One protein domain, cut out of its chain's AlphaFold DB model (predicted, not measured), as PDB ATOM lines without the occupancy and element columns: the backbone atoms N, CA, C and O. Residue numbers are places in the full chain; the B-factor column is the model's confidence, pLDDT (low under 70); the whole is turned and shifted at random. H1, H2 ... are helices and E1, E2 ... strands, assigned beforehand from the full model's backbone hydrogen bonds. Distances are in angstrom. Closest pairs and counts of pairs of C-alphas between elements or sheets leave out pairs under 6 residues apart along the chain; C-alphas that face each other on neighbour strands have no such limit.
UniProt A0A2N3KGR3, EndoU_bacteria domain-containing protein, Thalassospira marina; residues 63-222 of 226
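Overview. This is residues 63 to 222 of the 226 residues of the protein "EndoU_bacteria domain-containing protein" of Thalassospira marina (UniProt A0A2N3KGR3). Little regular structure: two antiparallel sheets, E1-E2-E3 and E4-E5-E6, meet at E3 and E6, with H2 over the second. The 160 printed residues include H1-E1-E2-E3-H2-E4-H3-E5-E6 in order; three named helices and six named strands hold 60 residues, class mixed. The whole is compact, radius of gyration of the C-alphas 15.3 A, spanning 47 by 35 by 30 A.

Arrangement. H1, residues 71-76, only grazes the second sheet. E1, 100-105, E2, 116-122, and E3, 136-141, form a meander of antiparallel hairpins; N 104-O 119 and N 118-O 139 are 2.8 A. H2, 148-160, lies over E4, 175-178, and the hairpin E5, 206-212, and E6, 215-221, at height 9.1 A; N 175-O 209 and N 208-O 220 are 2.9 A. H3, 191-194, touches H2 at C-alphas 194 and 150, 5.6 A apart. H1 and H2 have every O i to N i+4 pair within hydrogen-bond range.

Along the chain. C-alpha 71 is at (43.706, -35.901, 15.093), C-alpha 221 at (37.200, -43.506, 3.901).

Size, cuts and confidence. The printed part has no cut; pLDDT is under 70 at 127-130 and 183-192.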
ATOM      1  N   GLY A  63      47.843 -32.402  13.823       78.12
ATOM      2  CA  GLY A  63      49.211 -32.905  13.645       78.12
ATOM      3  C   GLY A  63      50.160 -31.866  13.027       78.12
ATOM      4  O   GLY A  63      49.716 -30.885  12.436       78.12
ATOM      5  N   ASN A  64      51.473 -32.109  13.110       73.38
ATOM      6  CA  ASN A  64      52.532 -31.161  12.710       73.38
ATOM      7  C   ASN A  64      52.912 -31.200  11.214       73.38
ATOM      8  O   ASN A  64      54.032 -30.846  10.854       73.38
ATOM      9  N   ALA A  65      52.020 -31.671  10.344       80.00
ATOM     10  CA  ALA A  65      52.258 -31.664   8.901       80.00
ATOM     11  C   ALA A  65      52.085 -30.251   8.311       80.00
ATOM     12  O   ALA A  65      51.385 -29.422   8.897       80.00
ATOM     13  N   ASP A  66      52.648 -30.009   7.119       82.62
ATOM     14  CA  ASP A  66      52.481 -28.750   6.366       82.62
ATOM     15  C   ASP A  66      51.003 -28.368   6.202       82.62
ATOM     16  O   ASP A  66      50.629 -27.198   6.285       82.62
ATOM     17  N   VAL A  67      50.150 -29.385   6.029       88.75
ATOM     18  CA  VAL A  67      48.700 -29.282   6.178       88.75
ATOM     19  C   VAL A  67      48.296 -30.020   7.459       88.75
ATOM     20  O   VAL A  67      48.183 -31.248   7.447       88.75
ATOM     21  N   PRO A  68      48.055 -29.310   8.573       92.81
ATOM     22  CA  PRO A  68      47.695 -29.946   9.834       92.81
ATOM     23  C   PRO A  68      46.381 -30.736   9.724       92.81
ATOM     24  O   PRO A  68      45.393 -30.238   9.177       92.81
ATOM     25  N   VAL A  69      46.354 -31.947  10.284       94.69
ATOM     26  CA  VAL A  69      45.198 -32.865  10.291       94.69
ATOM     27  C   VAL A  69      44.610 -32.929  11.693       94.69
ATOM     28  O   VAL A  69      45.365 -33.186  12.623       94.69
ATOM     29  N   ASN A  70      43.302 -32.719  11.855       95.06
ATOM     30  CA  ASN A  70      42.610 -32.778  13.147       95.06
ATOM     31  C   ASN A  70      42.571 -34.217  13.697       95.06
ATOM     32  O   ASN A  70      41.717 -35.020  13.314       95.06
ATOM     33  N   LEU A  71      43.525 -34.550  14.570       93.38
ATOM     34  CA  LEU A  71      43.706 -35.901  15.093       93.38
ATOM     35  C   LEU A  71      42.584 -36.273  16.067       93.38
ATOM     36  O   LEU A  71      42.117 -37.411  16.037       93.38
ATOM     37  N   GLU A  72      42.094 -35.308  16.845       92.88
ATOM     38  CA  GLU A  72      40.972 -35.465  17.771       92.88
ATOM     39  C   GLU A  72      39.740 -35.951  17.007       92.88
ATOM     40  O   GLU A  72      39.119 -36.962  17.340       92.88
ATOM     41  N   HIS A  73      39.440 -35.272  15.897       95.56
ATOM     42  CA  HIS A  73      38.297 -35.607  15.066       95.56
ATOM     43  C   HIS A  73      38.414 -36.984  14.420       95.56
ATOM     44  O   HIS A  73      37.391 -37.617  14.198       95.56
ATOM     45  N   ILE A  74      39.606 -37.480  14.103       96.69
ATOM     46  CA  ILE A  74      39.743 -38.762  13.401       96.69
ATOM     47  C   ILE A  74      39.837 -39.933  14.383       96.69
ATOM     48  O   ILE A  74      39.161 -40.940  14.180       96.69
ATOM     49  N   PHE A  75      40.631 -39.805  15.448       95.69
ATOM     50  CA  PHE A  75      41.032 -40.933  16.297       95.69
ATOM     51  C   PHE A  75      40.390 -40.940  17.680       95.69
ATOM     52  O   PHE A  75      40.277 -42.001  18.282       95.69
ATOM     53  N   CYS A  76      39.980 -39.779  18.188       91.88
ATOM     54  CA  CYS A  76      39.565 -39.624  19.582       91.88
ATOM     55  C   CYS A  76      38.070 -39.374  19.744       91.88
ATOM     56  O   CYS A  76      37.498 -39.684  20.777       91.88
ATOM     57  N   GLY A  77      37.413 -38.873  18.704       91.31
ATOM     58  CA  GLY A  77      36.043 -38.412  18.823       91.31
ATOM     59  C   GLY A  77      36.016 -36.967  19.291       91.31
ATOM     60  O   GLY A  77      36.245 -36.652  20.447       91.31
ATOM     61  N   GLU A  78      35.707 -36.071  18.363       92.69
ATOM     62  CA  GLU A  78      35.648 -34.643  18.647       92.69
ATOM     63  C   GLU A  78      34.236 -34.226  19.063       92.69
ATOM     64  O   GLU A  78      33.253 -34.574  18.390       92.69
ATOM     65  N   LEU A  79      34.166 -33.401  20.109       91.38
ATOM     66  CA  LEU A  79      33.008 -32.576  20.424       91.38
ATOM     67  C   LEU A  79      33.160 -31.207  19.762       91.38
ATOM     68  O   LEU A  79      34.146 -30.500  19.966       91.38
ATOM     69  N   ASN A  80      32.180 -30.803  18.957       90.75
ATOM     70  CA  ASN A  80      32.212 -29.472  18.362       90.75
ATOM     71  C   ASN A  80      31.834 -28.380  19.383       90.75
ATOM     72  O   ASN A  80      31.376 -28.654  20.489       90.75
ATOM     73  N   ARG A  81      31.920 -27.104  18.982       90.06
ATOM     74  CA  ARG A  81      31.590 -25.943  19.842       90.06
ATOM     75  C   ARG A  81      30.157 -25.916  20.397       90.06
ATOM     76  O   ARG A  81      29.863 -25.101  21.261       90.06
ATOM     77  N   LYS A  82      29.250 -26.738  19.864       92.25
ATOM     78  CA  LYS A  82      27.872 -26.909  20.355       92.25
ATOM     79  C   LYS A  82      27.737 -28.151  21.243       92.25
ATOM     80  O   LYS A  82      26.623 -28.632  21.429       92.25
ATOM     81  N   ASN A  83      28.859 -28.685  21.722       91.31
ATOM     82  CA  ASN A  83      28.947 -29.894  22.524       91.31
ATOM     83  C   ASN A  83      28.317 -31.125  21.840       91.31
ATOM     84  O   ASN A  83      27.692 -31.968  22.476       91.31
ATOM     85  N   ARG A  84      28.406 -31.202  20.504       93.56
ATOM     86  CA  ARG A  84      27.916 -32.354  19.731       93.56
ATOM     87  C   ARG A  84      29.063 -33.285  19.396       93.56
ATOM     88  O   ARG A  84      30.062 -32.815  18.856       93.56
ATOM     89  N   PHE A  85      28.866 -34.581  19.605       94.62
ATOM     90  CA  PHE A  85      29.804 -35.605  19.165       94.62
ATOM     91  C   PHE A  85      29.776 -35.716  17.637       94.62
ATOM     92  O   PHE A  85      28.751 -36.080  17.051       94.62
ATOM     93  N   THR A  86      30.884 -35.339  16.995       93.88
ATOM     94  CA  THR A  86      30.995 -35.223  15.534       93.88
ATOM     95  C   THR A  86      32.136 -36.019  14.914       93.88
ATOM     96  O   THR A  86      32.016 -36.372  13.746       93.88
ATOM     97  N   GLY A  87      33.209 -36.304  15.655       94.00
ATOM     98  CA  GLY A  87      34.369 -37.039  15.134       94.00
ATOM     99  C   GLY A  87      34.330 -38.546  15.392       94.00
ATOM    100  O   GLY A  87      33.326 -39.088  15.834       94.00
ATOM    101  N   PHE A  88      35.455 -39.212  15.164       97.25
ATOM    102  CA  PHE A  88      35.765 -40.636  15.267       97.25
ATOM    103  C   PHE A  88      35.526 -41.432  13.985       97.25
ATOM    104  O   PHE A  88      34.401 -41.842  13.708       97.25
ATOM    105  N   HIS A  89      36.600 -41.664  13.233       98.19
ATOM    106  CA  HIS A  89      36.621 -42.364  11.946       98.19
ATOM    107  C   HIS A  89      37.698 -43.450  11.870       98.19
ATOM    108  O   HIS A  89      37.833 -44.095  10.838       98.19
ATOM    109  N   ALA A  90      38.480 -43.668  12.926       97.62
ATOM    110  CA  ALA A  90      39.550 -44.653  12.915       97.62
ATOM    111  C   ALA A  90      39.781 -45.268  14.294       97.62
ATOM    112  O   ALA A  90      39.782 -44.564  15.302       97.62
ATOM    113  N   ARG A  91      40.081 -46.568  14.299       96.94
ATOM    114  CA  ARG A  91      40.649 -47.294  15.437       96.94
ATOM    115  C   ARG A  91      41.963 -47.945  15.017       96.94
ATOM    116  O   ARG A  91      41.966 -49.109  14.628       96.94
ATOM    117  N   PRO A  92      43.079 -47.202  15.033       94.88
ATOM    118  CA  PRO A  92      44.390 -47.764  14.764       94.88
ATOM    119  C   PRO A  92      44.636 -49.087  15.496       94.88
ATOM    120  O   PRO A  92      44.508 -49.155  16.718       94.88
ATOM    121  N   HIS A  93      44.971 -50.136  14.748       94.25
ATOM    122  CA  HIS A  93      45.145 -51.504  15.261       94.25
ATOM    123  C   HIS A  93      43.922 -52.071  16.010       94.25
ATOM    124  O   HIS A  93      44.066 -52.905  16.902       94.25
ATOM    125  N   GLY A  94      42.717 -51.599  15.681       94.62
ATOM    126  CA  GLY A  94      41.465 -51.962  16.349       94.62
ATOM    127  C   GLY A  94      41.307 -51.375  17.756       94.62
ATOM    128  O   GLY A  94      40.366 -51.737  18.465       94.62
ATOM    129  N   LEU A  95      42.200 -50.476  18.181       93.44
ATOM    130  CA  LEU A  95      42.181 -49.894  19.520       93.44
ATOM    131  C   LEU A  95      41.225 -48.703  19.591       93.44
ATOM    132  O   LEU A  95      41.317 -47.746  18.820       93.44
ATOM    133  N   THR A  96      40.321 -48.756  20.565       91.62
ATOM    134  CA  THR A  96      39.357 -47.693  20.856       91.62
ATOM    135  C   THR A  96      39.913 -46.783  21.965       91.62
ATOM    136  O   THR A  96      40.419 -47.303  22.963       91.62
ATOM    137  N   PRO A  97      39.862 -45.446  21.828       90.62
ATOM    138  CA  PRO A  97      40.252 -44.508  22.883       90.62
ATOM    139  C   PRO A  97      39.264 -44.534  24.059       90.62
ATOM    140  O   PRO A  97      38.109 -44.921  23.907       90.62
ATOM    141  N   ALA A  98      39.689 -44.025  25.217       89.06
ATOM    142  CA  ALA A  98      38.854 -43.961  26.424       89.06
ATOM    143  C   ALA A  98      37.631 -43.022  26.313       89.06
ATOM    144  O   ALA A  98      36.777 -43.019  27.185       89.06
ATOM    145  N   THR A  99      37.552 -42.197  25.271       88.62
ATOM    146  CA  THR A  99      36.410 -41.317  24.963       88.62
ATOM    147  C   THR A  99      35.243 -42.059  24.302       88.62
ATOM    148  O   THR A  99      34.140 -41.521  24.214       88.62
ATOM    149  N   ILE A 100      35.461 -43.288  23.821       93.00
ATOM    150  CA  ILE A 100      34.484 -44.061  23.052       93.00
ATOM    151  C   ILE A 100      34.144 -45.349  23.806       93.00
ATOM    152  O   ILE A 100      34.976 -46.243  23.936       93.00
ATOM    153  N   ALA A 101      32.893 -45.472  24.251       93.69
ATOM    154  CA  ALA A 101      32.417 -46.650  24.977       93.69
ATOM    155  C   ALA A 101      32.166 -47.853  24.063       93.69
ATOM    156  O   ALA A 101      32.357 -48.999  24.469       93.69
ATOM    157  N   ASN A 102      31.692 -47.615  22.835       95.94
ATOM    158  CA  ASN A 102      31.346 -48.698  21.919       95.94
ATOM    159  C   ASN A 102      31.413 -48.275  20.446       95.94
ATOM    160  O   ASN A 102      31.108 -47.139  20.082       95.94
ATOM    161  N   VAL A 103      31.730 -49.242  19.584       97.94
ATOM    162  CA  VAL A 103      31.654 -49.140  18.125       97.94
ATOM    163  C   VAL A 103      30.796 -50.295  17.621       97.94
ATOM    164  O   VAL A 103      31.273 -51.415  17.443       97.94
ATOM    165  N   ALA A 104      29.512 -50.025  17.406       98.31
ATOM    166  CA  ALA A 104      28.568 -51.000  16.880       98.31
ATOM    167  C   ALA A 104      28.668 -51.041  15.351       98.31
ATOM    168  O   ALA A 104      28.098 -50.193  14.661       98.31
ATOM    169  N   ILE A 105      29.417 -52.015  14.834       98.12
ATOM    170  CA  ILE A 105      29.591 -52.240  13.394       98.12
ATOM    171  C   ILE A 105      28.236 -52.568  12.757       98.12
ATOM    172  O   ILE A 105      27.492 -53.414  13.257       98.12
ATOM    173  N   VAL A 106      27.920 -51.908  11.643       98.06
ATOM    174  CA  VAL A 106      26.743 -52.208  10.824       98.06
ATOM    175  C   VAL A 106      26.967 -53.567  10.147       98.06
ATOM    176  O   VAL A 106      27.930 -53.702   9.383       98.06
ATOM    177  N   PRO A 107      26.124 -54.589  10.399       96.88
ATOM    178  CA  PRO A 107      26.337 -55.928   9.856       96.88
ATOM    179  C   PRO A 107      26.444 -55.935   8.329       96.88
ATOM    180  O   PRO A 107      25.600 -55.363   7.642       96.88
ATOM    181  N   GLY A 108      27.478 -56.596   7.805       95.75
ATOM    182  CA  GLY A 108      27.713 -56.719   6.362       95.75
ATOM    183  C   GLY A 108      28.212 -55.445   5.669       95.75
ATOM    184  O   GLY A 108      28.290 -55.440   4.447       95.75
ATOM    185  N   SER A 109      28.541 -54.383   6.413       96.31
ATOM    186  CA  SER A 109      29.084 -53.147   5.829       96.31
ATOM    187  C   SER A 109      30.581 -53.211   5.521       96.31
ATOM    188  O   SER A 109      31.065 -52.367   4.776       96.31
ATOM    189  N   GLU A 110      31.326 -54.167   6.081       96.94
ATOM    190  CA  GLU A 110      32.765 -54.259   5.838       96.94
ATOM    191  C   GLU A 110      33.063 -54.699   4.400       96.94
ATOM    192  O   GLU A 110      32.638 -55.772   3.965       96.94
ATOM    193  N   ASN A 111      33.802 -53.872   3.661       95.38
ATOM    194  CA  ASN A 111      34.220 -54.171   2.294       95.38
ATOM    195  C   ASN A 111      35.603 -54.845   2.239       95.38
ATOM    196  O   ASN A 111      36.288 -55.007   3.247       95.38
ATOM    197  N   ALA A 112      36.054 -55.212   1.036       94.06
ATOM    198  CA  ALA A 112      37.320 -55.926   0.835       94.06
ATOM    199  C   ALA A 112      38.569 -55.187   1.359       94.06
ATOM    200  O   ALA A 112      39.553 -55.834   1.703       94.06
ATOM    201  N   ASN A 113      38.541 -53.852   1.465       94.31
ATOM    202  CA  ASN A 113      39.641 -53.079   2.045       94.31
ATOM    203  C   ASN A 113      39.586 -53.025   3.583       94.31
ATOM    204  O   ASN A 113      40.486 -52.446   4.185       94.31
ATOM    205  N   GLY A 114      38.571 -53.602   4.229       96.44
ATOM    206  CA  GLY A 114      38.363 -53.507   5.676       96.44
ATOM    207  C   GLY A 114      37.730 -52.190   6.126       96.44
ATOM    208  O   GLY A 114      37.798 -51.846   7.301       96.44
ATOM    209  N   ILE A 115      37.157 -51.415   5.202       98.00
ATOM    210  CA  ILE A 115      36.356 -50.232   5.539       98.00
ATOM    211  C   ILE A 115      34.964 -50.708   5.906       98.00
ATOM    212  O   ILE A 115      34.387 -51.501   5.168       98.00
ATOM    213  N   TYR A 116      34.415 -50.191   6.997       98.00
ATOM    214  CA  TYR A 116      33.091 -50.564   7.479       98.00
ATOM    215  C   TYR A 116      32.349 -49.355   8.037       98.00
ATOM    216  O   TYR A 116      32.946 -48.341   8.406       98.00
ATOM    217  N   ASP A 117      31.032 -49.479   8.136       98.12
ATOM    218  CA  ASP A 117      30.184 -48.479   8.766       98.12
ATOM    219  C   ASP A 117      29.860 -48.884  10.204       98.12
ATOM    220  O   ASP A 117      29.711 -50.064  10.527       98.12
ATOM    221  N   ALA A 118      29.735 -47.907  11.095       98.38
ATOM    222  CA  ALA A 118      29.426 -48.146  12.495       98.38
ATOM    223  C   ALA A 118      28.580 -47.028  13.105       98.38
ATOM    224  O   ALA A 118      28.690 -45.856  12.742       98.38
ATOM    225  N   THR A 119      27.781 -47.389  14.109       98.62
ATOM    226  CA  THR A 119      27.306 -46.418  15.099       98.62
ATOM    227  C   THR A 119      28.299 -46.377  16.250       98.62
ATOM    228  O   THR A 119      28.577 -47.390  16.889       98.62
ATOM    229  N   VAL A 120      28.850 -45.198  16.503       98.19
ATOM    230  CA  VAL A 120      29.866 -44.955  17.528       98.19
ATOM    231  C   VAL A 120      29.199 -44.300  18.724       98.19
ATOM    232  O   VAL A 120      28.423 -43.361  18.542       98.19
ATOM    233  N   TYR A 121      29.520 -44.769  19.927       96.56
ATOM    234  CA  TYR A 121      28.957 -44.293  21.184       96.56
ATOM    235  C   TYR A 121      30.037 -43.649  22.045       96.56
ATOM    236  O   TYR A 121      31.086 -44.246  22.284       96.56
ATOM    237  N   TRP A 122      29.754 -42.438  22.513       93.38
ATOM    238  CA  TRP A 122      30.586 -41.726  23.475       93.38
ATOM    239  C   TRP A 122      30.578 -42.436  24.832       93.38
ATOM    240  O   TRP A 122      29.555 -43.001  25.226       93.38
ATOM    241  N   ASP A 123      31.697 -42.389  25.551       90.38
ATOM    242  CA  ASP A 123      31.752 -42.826  26.946       90.38
ATOM    243  C   ASP A 123      31.168 -41.759  27.883       90.38
ATOM    244  O   ASP A 123      31.813 -40.770  28.232       90.38
ATOM    245  N   MET A 124      29.904 -41.954  28.267       81.75
ATOM    246  CA  MET A 124      29.157 -41.037  29.136       81.75
ATOM    247  C   MET A 124      29.548 -41.154  30.617       81.75
ATOM    248  O   MET A 124      29.222 -40.252  31.392       81.75
ATOM    249  N   ASP A 125      30.246 -42.227  31.000       77.62
ATOM    250  CA  ASP A 125      30.665 -42.497  32.378       77.62
ATOM    251  C   ASP A 125      32.074 -41.944  32.670       77.62
ATOM    252  O   ASP A 125      32.556 -41.971  33.808       77.62
ATOM    253  N   ARG A 126      32.744 -41.396  31.649       70.88
ATOM    254  CA  ARG A 126      34.063 -40.777  31.770       70.88
ATOM    255  C   ARG A 126      33.991 -39.476  32.576       70.88
ATOM    256  O   ARG A 126      33.522 -38.441  32.110       70.88
ATOM    257  N   ASN A 127      34.536 -39.515  33.788       59.25
ATOM    258  CA  ASN A 127      34.651 -38.342  34.655       59.25
ATOM    259  C   ASN A 127      35.600 -37.279  34.069       59.25
ATOM    260  O   ASN A 127      36.752 -37.582  33.756       59.25
ATOM    261  N   GLY A 128      35.145 -36.023  34.028       63.41
ATOM    262  CA  GLY A 128      35.976 -34.851  33.719       63.41
ATOM    263  C   GLY A 128      35.797 -34.235  32.326       63.41
ATOM    264  O   GLY A 128      36.377 -33.178  32.096       63.41
ATOM    265  N   ASP A 129      34.980 -34.833  31.453       66.50
ATOM    266  CA  ASP A 129      34.630 -34.276  30.137       66.50
ATOM    267  C   ASP A 129      33.186 -33.772  30.089       66.50
ATOM    268  O   ASP A 129      32.307 -34.290  30.783       66.50
ATOM    269  N   ASP A 130      32.926 -32.798  29.214       69.06
ATOM    270  CA  ASP A 130      31.559 -32.433  28.853       69.06
ATOM    271  C   ASP A 130      30.881 -33.627  28.165       69.06
ATOM    272  O   ASP A 130      31.339 -34.131  27.139       69.06
ATOM    273  N   GLN A 131      29.759 -34.084  28.720       83.19
ATOM    274  CA  GLN A 131      28.931 -35.099  28.076       83.19
ATOM    275  C   GLN A 131      28.296 -34.510  26.811       83.19
ATOM    276  O   GLN A 131      27.628 -33.473  26.909       83.19
ATOM    277  N   PRO A 132      28.440 -35.133  25.628       90.81
ATOM    278  CA  PRO A 132      27.868 -34.583  24.413       90.81
ATOM    279  C   PRO A 132      26.342 -34.580  24.453       90.81
ATOM    280  O   PRO A 132      25.702 -35.514  24.931       90.81
ATOM    281  N   VAL A 133      25.738 -33.575  23.819       92.38
ATOM    282  CA  VAL A 133      24.273 -33.498  23.670       92.38
ATOM    283  C   VAL A 133      23.704 -34.629  22.803       92.38
ATOM    284  O   VAL A 133      22.504 -34.890  22.836       92.38
ATOM    285  N   ASN A 134      24.547 -35.295  22.005       94.69
ATOM    286  CA  ASN A 134      24.224 -36.540  21.318       94.69
ATOM    287  C   ASN A 134      25.226 -37.634  21.729       94.69
ATOM    288  O   ASN A 134      26.412 -37.482  21.445       94.69
ATOM    289  N   PRO A 135      24.774 -38.752  22.325       92.62
ATOM    290  CA  PRO A 135      25.675 -39.786  22.839       92.62
ATOM    291  C   PRO A 135      26.221 -40.712  21.743       92.62
ATOM    292  O   PRO A 135      27.040 -41.581  22.021       92.62
ATOM    293  N   SER A 136      25.754 -40.576  20.497       96.75
ATOM    294  CA  SER A 136      26.209 -41.401  19.378       96.75
ATOM    295  C   SER A 136      26.185 -40.672  18.036       96.75
ATOM    296  O   SER A 136      25.565 -39.607  17.897       96.75
ATOM    297  N   LYS A 137      26.868 -41.260  17.049       96.81
ATOM    298  CA  LYS A 137      26.820 -40.865  15.635       96.81
ATOM    299  C   LYS A 137      27.110 -42.036  14.697       96.81
ATOM    300  O   LYS A 137      27.777 -42.995  15.078       96.81
ATOM    301  N   PHE A 138      26.675 -41.904  13.447       97.56
ATOM    302  CA  PHE A 138      27.136 -42.750  12.347       97.56
ATOM    303  C   PHE A 138      28.575 -42.395  11.950       97.56
ATOM    304  O   PHE A 138      28.965 -41.227  12.008       97.56
ATOM    305  N   SER A 139      29.350 -43.388  11.528       97.88
ATOM    306  CA  SER A 139      30.698 -43.209  11.008       97.88
ATOM    307  C   SER A 139      31.051 -44.269   9.978       97.88
ATOM    308  O   SER A 139      30.771 -45.442  10.204       97.88
ATOM    309  N   THR A 140      31.748 -43.867   8.921       97.94
ATOM    310  CA  THR A 140      32.525 -44.800   8.104       97.94
ATOM    311  C   THR A 140      33.953 -44.827   8.638       97.94
ATOM    312  O   THR A 140      34.545 -43.772   8.901       97.94
ATOM    313  N   MET A 141      34.473 -46.032   8.849       98.44
ATOM    314  CA  MET A 141      35.688 -46.297   9.609       98.44
ATOM    315  C   MET A 141      36.839 -46.728   8.699       98.44
ATOM    316  O   MET A 141      36.664 -47.553   7.801       98.44
ATOM    317  N   PHE A 142      38.030 -46.175   8.943       98.44
ATOM    318  CA  PHE A 142      39.284 -46.673   8.376       98.44
ATOM    319  C   PHE A 142      39.528 -48.133   8.774       98.44
ATOM    320  O   PHE A 142      39.121 -48.523   9.869       98.44
ATOM    321  N   PRO A 143      40.233 -48.915   7.933       97.44
ATOM    322  CA  PRO A 143      40.596 -50.285   8.270       97.44
ATOM    323  C   PRO A 143      41.363 -50.361   9.587       97.44
ATOM    324  O   PRO A 143      42.395 -49.705   9.751       97.44
ATOM    325  N   ASP A 144      40.887 -51.211  10.496       97.44
ATOM    326  CA  ASP A 144      41.473 -51.379  11.829       97.44
ATOM    327  C   ASP A 144      42.923 -51.886  11.766       97.44
ATOM    328  O   ASP A 144      43.698 -51.639  12.683       97.44
ATOM    329  N   ILE A 145      43.338 -52.550  10.679       95.06
ATOM    330  CA  ILE A 145      44.725 -53.011  10.495       95.06
ATOM    331  C   ILE A 145      45.734 -51.855  10.386       95.06
ATOM    332  O   ILE A 145      46.919 -52.033  10.672       95.06
ATOM    333  N   CYS A 146      45.282 -50.664   9.989       94.94
ATOM    334  CA  CYS A 146      46.157 -49.527   9.753       94.94
ATOM    335  C   CYS A 146      46.607 -48.859  11.056       94.94
ATOM    336  O   CYS A 146      45.832 -48.674  11.991       94.94
ATOM    337  N   SER A 147      47.862 -48.417  11.085       93.69
ATOM    338  CA  SER A 147      48.385 -47.555  12.147       93.69
ATOM    339  C   SER A 147      47.906 -46.105  12.004       93.69
ATOM    340  O   SER A 147      47.503 -45.653  10.928       93.69
ATOM    341  N   GLN A 148      48.022 -45.330  13.085       93.00
ATOM    342  CA  GLN A 148      47.704 -43.900  13.077       93.00
ATOM    343  C   GLN A 148      48.540 -43.134  12.038       93.00
ATOM    344  O   GLN A 148      48.002 -42.304  11.304       93.00
ATOM    345  N   SER A 149      49.841 -43.430  11.929       91.75
ATOM    346  CA  SER A 149      50.739 -42.783  10.964       91.75
ATOM    347  C   SER A 149      50.370 -43.106   9.520       91.75
ATOM    348  O   SER A 149      50.351 -42.201   8.690       91.75
ATOM    349  N   GLN A 150      50.014 -44.360   9.226       94.81
ATOM    350  CA  GLN A 150      49.554 -44.770   7.897       94.81
ATOM    351  C   GLN A 150      48.261 -44.055   7.493       94.81
ATOM    352  O   GLN A 150      48.137 -43.596   6.359       94.81
ATOM    353  N   ILE A 151      47.309 -43.913   8.421       96.81
ATOM    354  CA  ILE A 151      46.054 -43.190   8.171       96.81
ATOM    355  C   ILE A 151      46.332 -41.707   7.900       96.81
ATOM    356  O   ILE A 151      45.834 -41.164   6.915       96.81
ATOM    357  N   ILE A 152      47.170 -41.057   8.716       95.62
ATOM    358  CA  ILE A 152      47.562 -39.653   8.505       95.62
ATOM    359  C   ILE A 152      48.250 -39.480   7.147       95.62
ATOM    360  O   ILE A 152      47.878 -38.587   6.386       95.62
ATOM    361  N   ALA A 153      49.213 -40.342   6.813       95.25
ATOM    362  CA  ALA A 153      49.917 -40.297   5.535       95.25
ATOM    363  C   ALA A 153      48.953 -40.446   4.348       95.25
ATOM    364  O   ALA A 153      49.057 -39.703   3.373       95.25
ATOM    365  N   SER A 154      47.977 -41.351   4.445       97.25
ATOM    366  CA  SER A 154      46.944 -41.534   3.423       97.25
ATOM    367  C   SER A 154      46.021 -40.326   3.272       97.25
ATOM    368  O   SER A 154      45.680 -39.956   2.152       97.25
ATOM    369  N   ILE A 155      45.643 -39.672   4.372       98.25
ATOM    370  CA  ILE A 155      44.828 -38.448   4.343       98.25
ATOM    371  C   ILE A 155      45.583 -37.305   3.657       98.25
ATOM    372  O   ILE A 155      45.018 -36.609   2.812       98.25
ATOM    373  N   LEU A 156      46.859 -37.120   3.999       97.00
ATOM    374  CA  LEU A 156      47.706 -36.103   3.373       97.00
ATOM    375  C   LEU A 156      47.888 -36.389   1.880       97.00
ATOM    376  O   LEU A 156      47.701 -35.497   1.056       97.00
ATOM    377  N   TYR A 157      48.126 -37.651   1.523       96.12
ATOM    378  CA  TYR A 157      48.222 -38.059   0.127       96.12
ATOM    379  C   TYR A 157      46.939 -37.764  -0.656       96.12
ATOM    380  O   TYR A 157      47.010 -37.200  -1.748       96.12
ATOM    381  N   ALA A 158      45.772 -38.087  -0.090       97.25
ATOM    382  CA  ALA A 158      44.479 -37.776  -0.690       97.25
ATOM    383  C   ALA A 158      44.278 -36.263  -0.878       97.25
ATOM    384  O   ALA A 158      43.724 -35.845  -1.895       97.25
ATOM    385  N   ASN A 159      44.754 -35.441   0.067       97.38
ATOM    386  CA  ASN A 159      44.715 -33.987  -0.069       97.38
ATOM    387  C   ASN A 159      45.581 -33.470  -1.220       97.38
ATOM    388  O   ASN A 159      45.137 -32.595  -1.970       97.38
ATOM    389  N   ASP A 160      46.787 -34.009  -1.352       96.50
ATOM    390  CA  ASP A 160      47.754 -33.581  -2.364       96.50
ATOM    391  C   ASP A 160      47.377 -34.098  -3.761       96.50
ATOM    392  O   ASP A 160      47.631 -33.436  -4.766       96.50
ATOM    393  N   HIS A 161      46.678 -35.234  -3.823       95.69
ATOM    394  CA  HIS A 161      46.228 -35.897  -5.050       95.69
ATOM    395  C   HIS A 161      44.707 -35.844  -5.187       95.69
ATOM    396  O   HIS A 161      44.046 -36.843  -5.491       95.69
ATOM    397  N   ARG A 162      44.146 -34.655  -4.949       96.06
ATOM    398  CA  ARG A 162      42.704 -34.424  -5.005       96.06
ATOM    399  C   ARG A 162      42.130 -34.821  -6.369       96.06
ATOM    400  O   ARG A 162      42.555 -34.316  -7.407       96.06
ATOM    401  N   ALA A 163      41.096 -35.652  -6.353       94.12
ATOM    402  CA  ALA A 163      40.293 -35.962  -7.525       94.12
ATOM    403  C   ALA A 163      39.493 -34.732  -8.000       94.12
ATOM    404  O   ALA A 163      39.160 -33.828  -7.228       94.12
ATOM    405  N   SER A 164      39.138 -34.704  -9.287       93.44
ATOM    406  CA  SER A 164      38.264 -33.660  -9.846       93.44
ATOM    407  C   SER A 164      36.849 -33.703  -9.263       93.44
ATOM    408  O   SER A 164      36.188 -32.670  -9.188       93.44
ATOM    409  N   SER A 165      36.397 -34.883  -8.839       93.12
ATOM    410  CA  SER A 165      35.092 -35.123  -8.226       93.12
ATOM    411  C   SER A 165      35.162 -36.295  -7.251       93.12
ATOM    412  O   SER A 165      35.940 -37.231  -7.451       93.12
ATOM    413  N   CYS A 166      34.321 -36.264  -6.221       95.31
ATOM    414  CA  CYS A 166      34.092 -37.421  -5.362       95.31
ATOM    415  C   CYS A 166      33.211 -38.478  -6.058       95.31
ATOM    416  O   CYS A 166      32.403 -38.114  -6.919       95.31
ATOM    417  N   PRO A 167      33.327 -39.765  -5.679       93.00
ATOM    418  CA  PRO A 167      32.379 -40.808  -6.068       93.00
ATOM    419  C   PRO A 167      30.932 -40.473  -5.678       93.00
ATOM    420  O   PRO A 167      30.679 -39.674  -4.772       93.00
ATOM    421  N   ALA A 168      29.971 -41.105  -6.356       89.88
ATOM    422  CA  ALA A 168      28.556 -40.959  -6.028       89.88
ATOM    423  C   ALA A 168      28.278 -41.398  -4.578       89.88
ATOM    424  O   ALA A 168      28.853 -42.367  -4.096       89.88
ATOM    425  N   GLY A 169      27.400 -40.671  -3.882       85.81
ATOM    426  CA  GLY A 169      27.076 -40.931  -2.473       85.81
ATOM    427  C   GLY A 169      28.011 -40.255  -1.465       85.81
ATOM    428  O   GLY A 169      27.650 -40.146  -0.294       85.81
ATOM    429  N   ALA A 170      29.157 -39.718  -1.898       92.69
ATOM    430  CA  ALA A 170      29.976 -38.868  -1.041       92.69
ATOM    431  C   ALA A 170      29.218 -37.579  -0.655       92.69
ATOM    432  O   ALA A 170      28.470 -37.033  -1.476       92.69
ATOM    433  N   PRO A 171      29.418 -37.034   0.560       92.69
ATOM    434  CA  PRO A 171      28.807 -35.765   0.936       92.69
ATOM    435  C   PRO A 171      29.223 -34.636  -0.011       92.69
ATOM    436  O   PRO A 171      30.406 -34.461  -0.291       92.69
ATOM    437  N   GLY A 172      28.268 -33.816  -0.462       93.75
ATOM    438  CA  GLY A 172      28.525 -32.772  -1.468       93.75
ATOM    439  C   GLY A 172      29.492 -31.658  -1.038       93.75
ATOM    440  O   GLY A 172      29.924 -30.867  -1.869       93.75
ATOM    441  N   TRP A 173      29.836 -31.585   0.249       93.81
ATOM    442  CA  TRP A 173      30.841 -30.663   0.787       93.81
ATOM    443  C   TRP A 173      32.261 -31.246   0.795       93.81
ATOM    444  O   TRP A 173      33.215 -30.511   1.057       93.81
ATOM    445  N   ALA A 174      32.412 -32.554   0.574       96.56
ATOM    446  CA  ALA A 174      33.689 -33.234   0.693       96.56
ATOM    447  C   ALA A 174      34.568 -33.015  -0.543       96.56
ATOM    448  O   ALA A 174      34.105 -32.906  -1.678       96.56
ATOM    449  N   GLN A 175      35.871 -32.992  -0.300       97.62
ATOM    450  CA  GLN A 175      36.895 -33.233  -1.306       97.62
ATOM    451  C   GLN A 175      37.325 -34.695  -1.198       97.62
ATOM    452  O   GLN A 175      37.212 -35.285  -0.125       97.62
ATOM    453  N   CYS A 176      37.818 -35.282  -2.288       97.81
ATOM    454  CA  CYS A 176      38.212 -36.686  -2.297       97.81
ATOM    455  C   CYS A 176      39.565 -36.900  -2.955       97.81
ATOM    456  O   CYS A 176      39.949 -36.154  -3.856       97.81
ATOM    457  N   GLY A 177      40.254 -37.954  -2.536       96.38
ATOM    458  CA  GLY A 177      41.484 -38.434  -3.151       96.38
ATOM    459  C   GLY A 177      41.736 -39.906  -2.811       96.38
ATOM    460  O   GLY A 177      41.066 -40.461  -1.937       96.38
ATOM    461  N   PRO A 178      42.661 -40.569  -3.515       94.94
ATOM    462  CA  PRO A 178      43.042 -41.947  -3.218       94.94
ATOM    463  C   PRO A 178      43.807 -42.043  -1.891       94.94
ATOM    464  O   PRO A 178      44.507 -41.114  -1.502       94.94
ATOM    465  N   ASN A 179      43.747 -43.202  -1.237       94.81
ATOM    466  CA  ASN A 179      44.492 -43.470  -0.005       94.81
ATOM    467  C   ASN A 179      46.020 -43.569  -0.177       94.81
ATOM    468  O   ASN A 179      46.738 -43.499   0.818       94.81
ATOM    469  N   ARG A 180      46.527 -43.783  -1.400       93.19
ATOM    470  CA  ARG A 180      47.959 -44.014  -1.672       93.19
ATOM    471  C   ARG A 180      48.343 -43.861  -3.157       93.19
ATOM    472  O   ARG A 180      47.442 -43.851  -4.012       93.19
ATOM    473  N   PRO A 181      49.655 -43.783  -3.478       89.69
ATOM    474  CA  PRO A 181      50.172 -43.879  -4.844       89.69
ATOM    475  C   PRO A 181      49.832 -45.185  -5.563       89.69
ATOM    476  O   PRO A 181      49.397 -46.162  -4.961       89.69
ATOM    477  N   GLY A 182      50.069 -45.196  -6.876       80.31
ATOM    478  CA  GLY A 182      49.854 -46.362  -7.737       80.31
ATOM    479  C   GLY A 182      48.453 -46.424  -8.345       80.31
ATOM    480  O   GLY A 182      47.539 -45.717  -7.929       80.31
ATOM    481  N   ALA A 183      48.286 -47.246  -9.380       68.12
ATOM    482  CA  ALA A 183      46.979 -47.562  -9.957       68.12
ATOM    483  C   ALA A 183      46.341 -48.745  -9.211       68.12
ATOM    484  O   ALA A 183      47.038 -49.530  -8.573       68.12
ATOM    485  N   LYS A 184      45.013 -48.906  -9.312       63.22
ATOM    486  CA  LYS A 184      44.336 -50.110  -8.796       63.22
ATOM    487  C   LYS A 184      44.980 -51.354  -9.432       63.22
ATOM    488  O   LYS A 184      45.152 -51.378 -10.649       63.22
ATOM    489  N   GLY A 185      45.349 -52.348  -8.624       61.31
ATOM    490  CA  GLY A 185      46.029 -53.567  -9.073       61.31
ATOM    491  C   GLY A 185      47.545 -53.451  -9.281       61.31
ATOM    492  O   GLY A 185      48.158 -54.437  -9.678       61.31
ATOM    493  N   ASN A 186      48.164 -52.294  -9.015       64.06
ATOM    494  CA  ASN A 186      49.620 -52.143  -9.027       64.06
ATOM    495  C   ASN A 186      50.108 -51.808  -7.612       64.06
ATOM    496  O   ASN A 186      49.976 -50.672  -7.154       64.06
ATOM    497  N   VAL A 187      50.591 -52.834  -6.913       60.00
ATOM    498  CA  VAL A 187      51.021 -52.739  -5.517       60.00
ATOM    499  C   VAL A 187      52.502 -52.395  -5.478       60.00
ATOM    500  O   VAL A 187      53.345 -53.206  -5.855       60.00
ATOM    501  N   ASP A 188      52.823 -51.190  -5.025       63.66
ATOM    502  CA  ASP A 188      54.191 -50.847  -4.657       63.66
ATOM    503  C   ASP A 188      54.433 -51.320  -3.219       63.66
ATOM    504  O   ASP A 188      53.828 -50.798  -2.284       63.66
ATOM    505  N   ALA A 189      55.320 -52.302  -3.035       59.41
ATOM    506  CA  ALA A 189      55.657 -52.849  -1.719       59.41
ATOM    507  C   ALA A 189      56.194 -51.785  -0.733       59.41
ATOM    508  O   ALA A 189      56.117 -51.976   0.479       59.41
ATOM    509  N   SER A 190      56.715 -50.651  -1.221       60.25
ATOM    510  CA  SER A 190      57.109 -49.523  -0.364       60.25
ATOM    511  C   SER A 190      55.898 -48.753   0.187       60.25
ATOM    512  O   SER A 190      55.920 -48.310   1.340       60.25
ATOM    513  N   ALA A 191      54.802 -48.681  -0.578       61.88
ATOM    514  CA  ALA A 191      53.564 -48.014  -0.182       61.88
ATOM    515  C   ALA A 191      52.844 -48.739   0.966       61.88
ATOM    516  O   ALA A 191      52.176 -48.080   1.764       61.88
ATOM    517  N   ASP A 192      53.021 -50.057   1.088       62.06
ATOM    518  CA  ASP A 192      52.418 -50.878   2.146       62.06
ATOM    519  C   ASP A 192      52.931 -50.508   3.546       62.06
ATOM    520  O   ASP A 192      52.195 -50.586   4.532       62.06
ATOM    521  N   SER A 193      54.176 -50.035   3.640       73.88
ATOM    522  CA  SER A 193      54.757 -49.604   4.916       73.88
ATOM    523  C   SER A 193      54.366 -48.174   5.310       73.88
ATOM    524  O   SER A 193      54.310 -47.857   6.498       73.88
ATOM    525  N   GLN A 194      54.063 -47.313   4.331       90.12
ATOM    526  CA  GLN A 194      53.849 -45.880   4.554       90.12
ATOM    527  C   GLN A 194      52.371 -45.477   4.625       90.12
ATOM    528  O   GLN A 194      52.024 -44.582   5.395       90.12
ATOM    529  N   TYR A 195      51.502 -46.106   3.836       94.38
ATOM    530  CA  TYR A 195      50.097 -45.719   3.695       94.38
ATOM    531  C   TYR A 195      49.158 -46.765   4.293       94.38
ATOM    532  O   TYR A 195      49.511 -47.931   4.457       94.38
ATOM    533  N   CYS A 196      47.929 -46.357   4.609       95.12
ATOM    534  CA  CYS A 196      46.883 -47.282   5.021       95.12
ATOM    535  C   CYS A 196      46.350 -48.024   3.794       95.12
ATOM    536  O   CYS A 196      45.543 -47.481   3.038       95.12
ATOM    537  N   ILE A 197      46.824 -49.251   3.581       91.25
ATOM    538  CA  ILE A 197      46.452 -50.076   2.422       91.25
ATOM    539  C   ILE A 197      45.139 -50.838   2.612       91.25
ATOM    540  O   ILE A 197      44.470 -51.127   1.627       91.25
ATOM    541  N   GLY A 198      44.743 -51.093   3.862       92.12
ATOM    542  CA  GLY A 198      43.579 -51.914   4.187       92.12
ATOM    543  C   GLY A 198      43.836 -53.418   4.053       92.12
ATOM    544  O   GLY A 198      44.979 -53.865   4.001       92.12
ATOM    545  N   ASN A 199      42.760 -54.200   4.025       92.31
ATOM    546  CA  ASN A 199      42.816 -55.666   3.957       92.31
ATOM    547  C   ASN A 199      43.101 -56.199   2.539       92.31
ATOM    548  O   ASN A 199      43.591 -57.320   2.399       92.31
ATOM    549  N   ASP A 200      42.826 -55.408   1.496       89.56
ATOM    550  CA  ASP A 200      43.091 -55.757   0.098       89.56
ATOM    551  C   ASP A 200      44.220 -54.879  -0.472       89.56
ATOM    552  O   ASP A 200      43.973 -53.764  -0.942       89.56
ATOM    553  N   PRO A 201      45.469 -55.376  -0.508       84.06
ATOM    554  CA  PRO A 201      46.594 -54.624  -1.049       84.06
ATOM    555  C   PRO A 201      46.511 -54.446  -2.573       84.06
ATOM    556  O   PRO A 201      47.255 -53.643  -3.127       84.06
ATOM    557  N   SER A 202      45.626 -55.141  -3.291       83.50
ATOM    558  CA  SER A 202      45.395 -54.880  -4.720       83.50
ATOM    559  C   SER A 202      44.448 -53.691  -4.948       83.50
ATOM    560  O   SER A 202      44.466 -53.051  -6.009       83.50
ATOM    561  N   GLY A 203      43.654 -53.354  -3.930       84.69
ATOM    562  CA  GLY A 203      42.693 -52.268  -3.916       84.69
ATOM    563  C   GLY A 203      43.306 -50.902  -3.599       84.69
ATOM    564  O   GLY A 203      44.351 -50.753  -2.964       84.69
ATOM    565  N   ARG A 204      42.624 -49.856  -4.066       90.81
ATOM    566  CA  ARG A 204      42.691 -48.516  -3.474       90.81
ATOM    567  C   ARG A 204      41.286 -48.154  -3.042       90.81
ATOM    568  O   ARG A 204      40.329 -48.564  -3.700       90.81
ATOM    569  N   PHE A 205      41.186 -47.341  -2.006       94.00
ATOM    570  CA  PHE A 205      39.925 -46.761  -1.577       94.00
ATOM    571  C   PHE A 205      40.004 -45.239  -1.595       94.00
ATOM    572  O   PHE A 205      41.086 -44.639  -1.578       94.00
ATOM    573  N   THR A 206      38.834 -44.617  -1.663       96.25
ATOM    574  CA  THR A 206      38.703 -43.166  -1.669       96.25
ATOM    575  C   THR A 206      38.646 -42.649  -0.238       96.25
ATOM    576  O   THR A 206      37.907 -43.177   0.589       96.25
ATOM    577  N   ILE A 207      39.390 -41.586   0.051       98.12
ATOM    578  CA  ILE A 207      39.270 -40.815   1.287       98.12
ATOM    579  C   ILE A 207      38.533 -39.525   0.966       98.12
ATOM    580  O   ILE A 207      38.979 -38.746   0.120       98.12
ATOM    581  N   ALA A 208      37.421 -39.301   1.657       98.31
ATOM    582  CA  ALA A 208      36.737 -38.023   1.697       98.31
ATOM    583  C   ALA A 208      37.290 -37.179   2.850       98.31
ATOM    584  O   ALA A 208      37.558 -37.689   3.936       98.31
ATOM    585  N   TYR A 209      37.468 -35.883   2.624       98.25
ATOM    586  CA  TYR A 209      37.994 -34.953   3.618       98.25
ATOM    587  C   TYR A 209      37.452 -33.538   3.404       98.25
ATOM    588  O   TYR A 209      36.998 -33.178   2.316       98.25
ATOM    589  N   ALA A 210      37.514 -32.707   4.445       97.00
ATOM    590  CA  ALA A 210      37.204 -31.285   4.335       97.00
ATOM    591  C   ALA A 210      38.254 -30.420   5.017       97.00
ATOM    592  O   ALA A 210      38.756 -30.737   6.101       97.00
ATOM    593  N   LYS A 211      38.546 -29.286   4.376       94.81
ATOM    594  CA  LYS A 211      39.468 -28.285   4.896       94.81
ATOM    595  C   LYS A 211      38.740 -27.119   5.544       94.81
ATOM    596  O   LYS A 211      37.730 -26.646   5.036       94.81
ATOM    597  N   HIS A 212      39.313 -26.610   6.626       92.25
ATOM    598  CA  HIS A 212      38.880 -25.393   7.297       92.25
ATOM    599  C   HIS A 212      40.115 -24.605   7.748       92.25
ATOM    600  O   HIS A 212      40.993 -25.146   8.419       92.25
ATOM    601  N   ASN A 213      40.215 -23.332   7.350       91.19
ATOM    602  CA  ASN A 213      41.348 -22.450   7.670       91.19
ATOM    603  C   ASN A 213      42.728 -23.073   7.378       91.19
ATOM    604  O   ASN A 213      43.622 -23.045   8.224       91.19
ATOM    605  N   GLY A 214      42.878 -23.680   6.194       90.31
ATOM    606  CA  GLY A 214      44.134 -24.289   5.742       90.31
ATOM    607  C   GLY A 214      44.479 -25.641   6.378       90.31
ATOM    608  O   GLY A 214      45.532 -26.186   6.080       90.31
ATOM    609  N   ARG A 215      43.603 -26.198   7.221       93.56
ATOM    610  CA  ARG A 215      43.798 -27.480   7.918       93.56
ATOM    611  C   ARG A 215      42.769 -28.504   7.467       93.56
ATOM    612  O   ARG A 215      41.660 -28.114   7.105       93.56
ATOM    613  N   ILE A 216      43.093 -29.793   7.519       96.56
ATOM    614  CA  ILE A 216      42.118 -30.872   7.312       96.56
ATOM    615  C   ILE A 216      41.362 -31.072   8.626       96.56
ATOM    616  O   ILE A 216      41.927 -31.549   9.608       96.56
ATOM    617  N   ASN A 217      40.091 -30.674   8.648       95.62
ATOM    618  CA  ASN A 217      39.258 -30.713   9.851       95.62
ATOM    619  C   ASN A 217      38.627 -32.090  10.086       95.62
ATOM    620  O   ASN A 217      38.322 -32.441  11.217       95.62
ATOM    621  N   THR A 218      38.391 -32.844   9.016       96.75
ATOM    622  CA  THR A 218      37.844 -34.202   9.056       96.75
ATOM    623  C   THR A 218      38.325 -34.977   7.839       96.75
ATOM    624  O   THR A 218      38.555 -34.381   6.780       96.75
ATOM    625  N   ALA A 219      38.468 -36.288   7.997       98.12
ATOM    626  CA  ALA A 219      38.698 -37.223   6.914       98.12
ATOM    627  C   ALA A 219      38.179 -38.613   7.299       98.12
ATOM    628  O   ALA A 219      38.282 -39.017   8.458       98.12
ATOM    629  N   PHE A 220      37.641 -39.334   6.323       98.31
ATOM    630  CA  PHE A 220      37.093 -40.679   6.479       98.31
ATOM    631  C   PHE A 220      37.155 -41.420   5.140       98.31
ATOM    632  O   PHE A 220      37.102 -40.780   4.083       98.31
ATOM    633  N   PRO A 221      37.298 -42.754   5.137       97.81
ATOM    634  CA  PRO A 221      37.200 -43.506   3.901       97.81
ATOM    635  C   PRO A 221      35.746 -43.525   3.430       97.81
ATOM    636  O   PRO A 221      34.817 -43.481   4.236       97.81
ATOM    637  N   LEU A 222      35.540 -43.612   2.123       96.25
ATOM    638  CA  LEU A 222      34.228 -43.914   1.572       96.25
ATOM    639  C   LEU A 222      34.033 -45.427   1.553       96.25
ATOM    640  O   LEU A 222      34.906 -46.165   1.101       96.25
TER     641      LEU A 222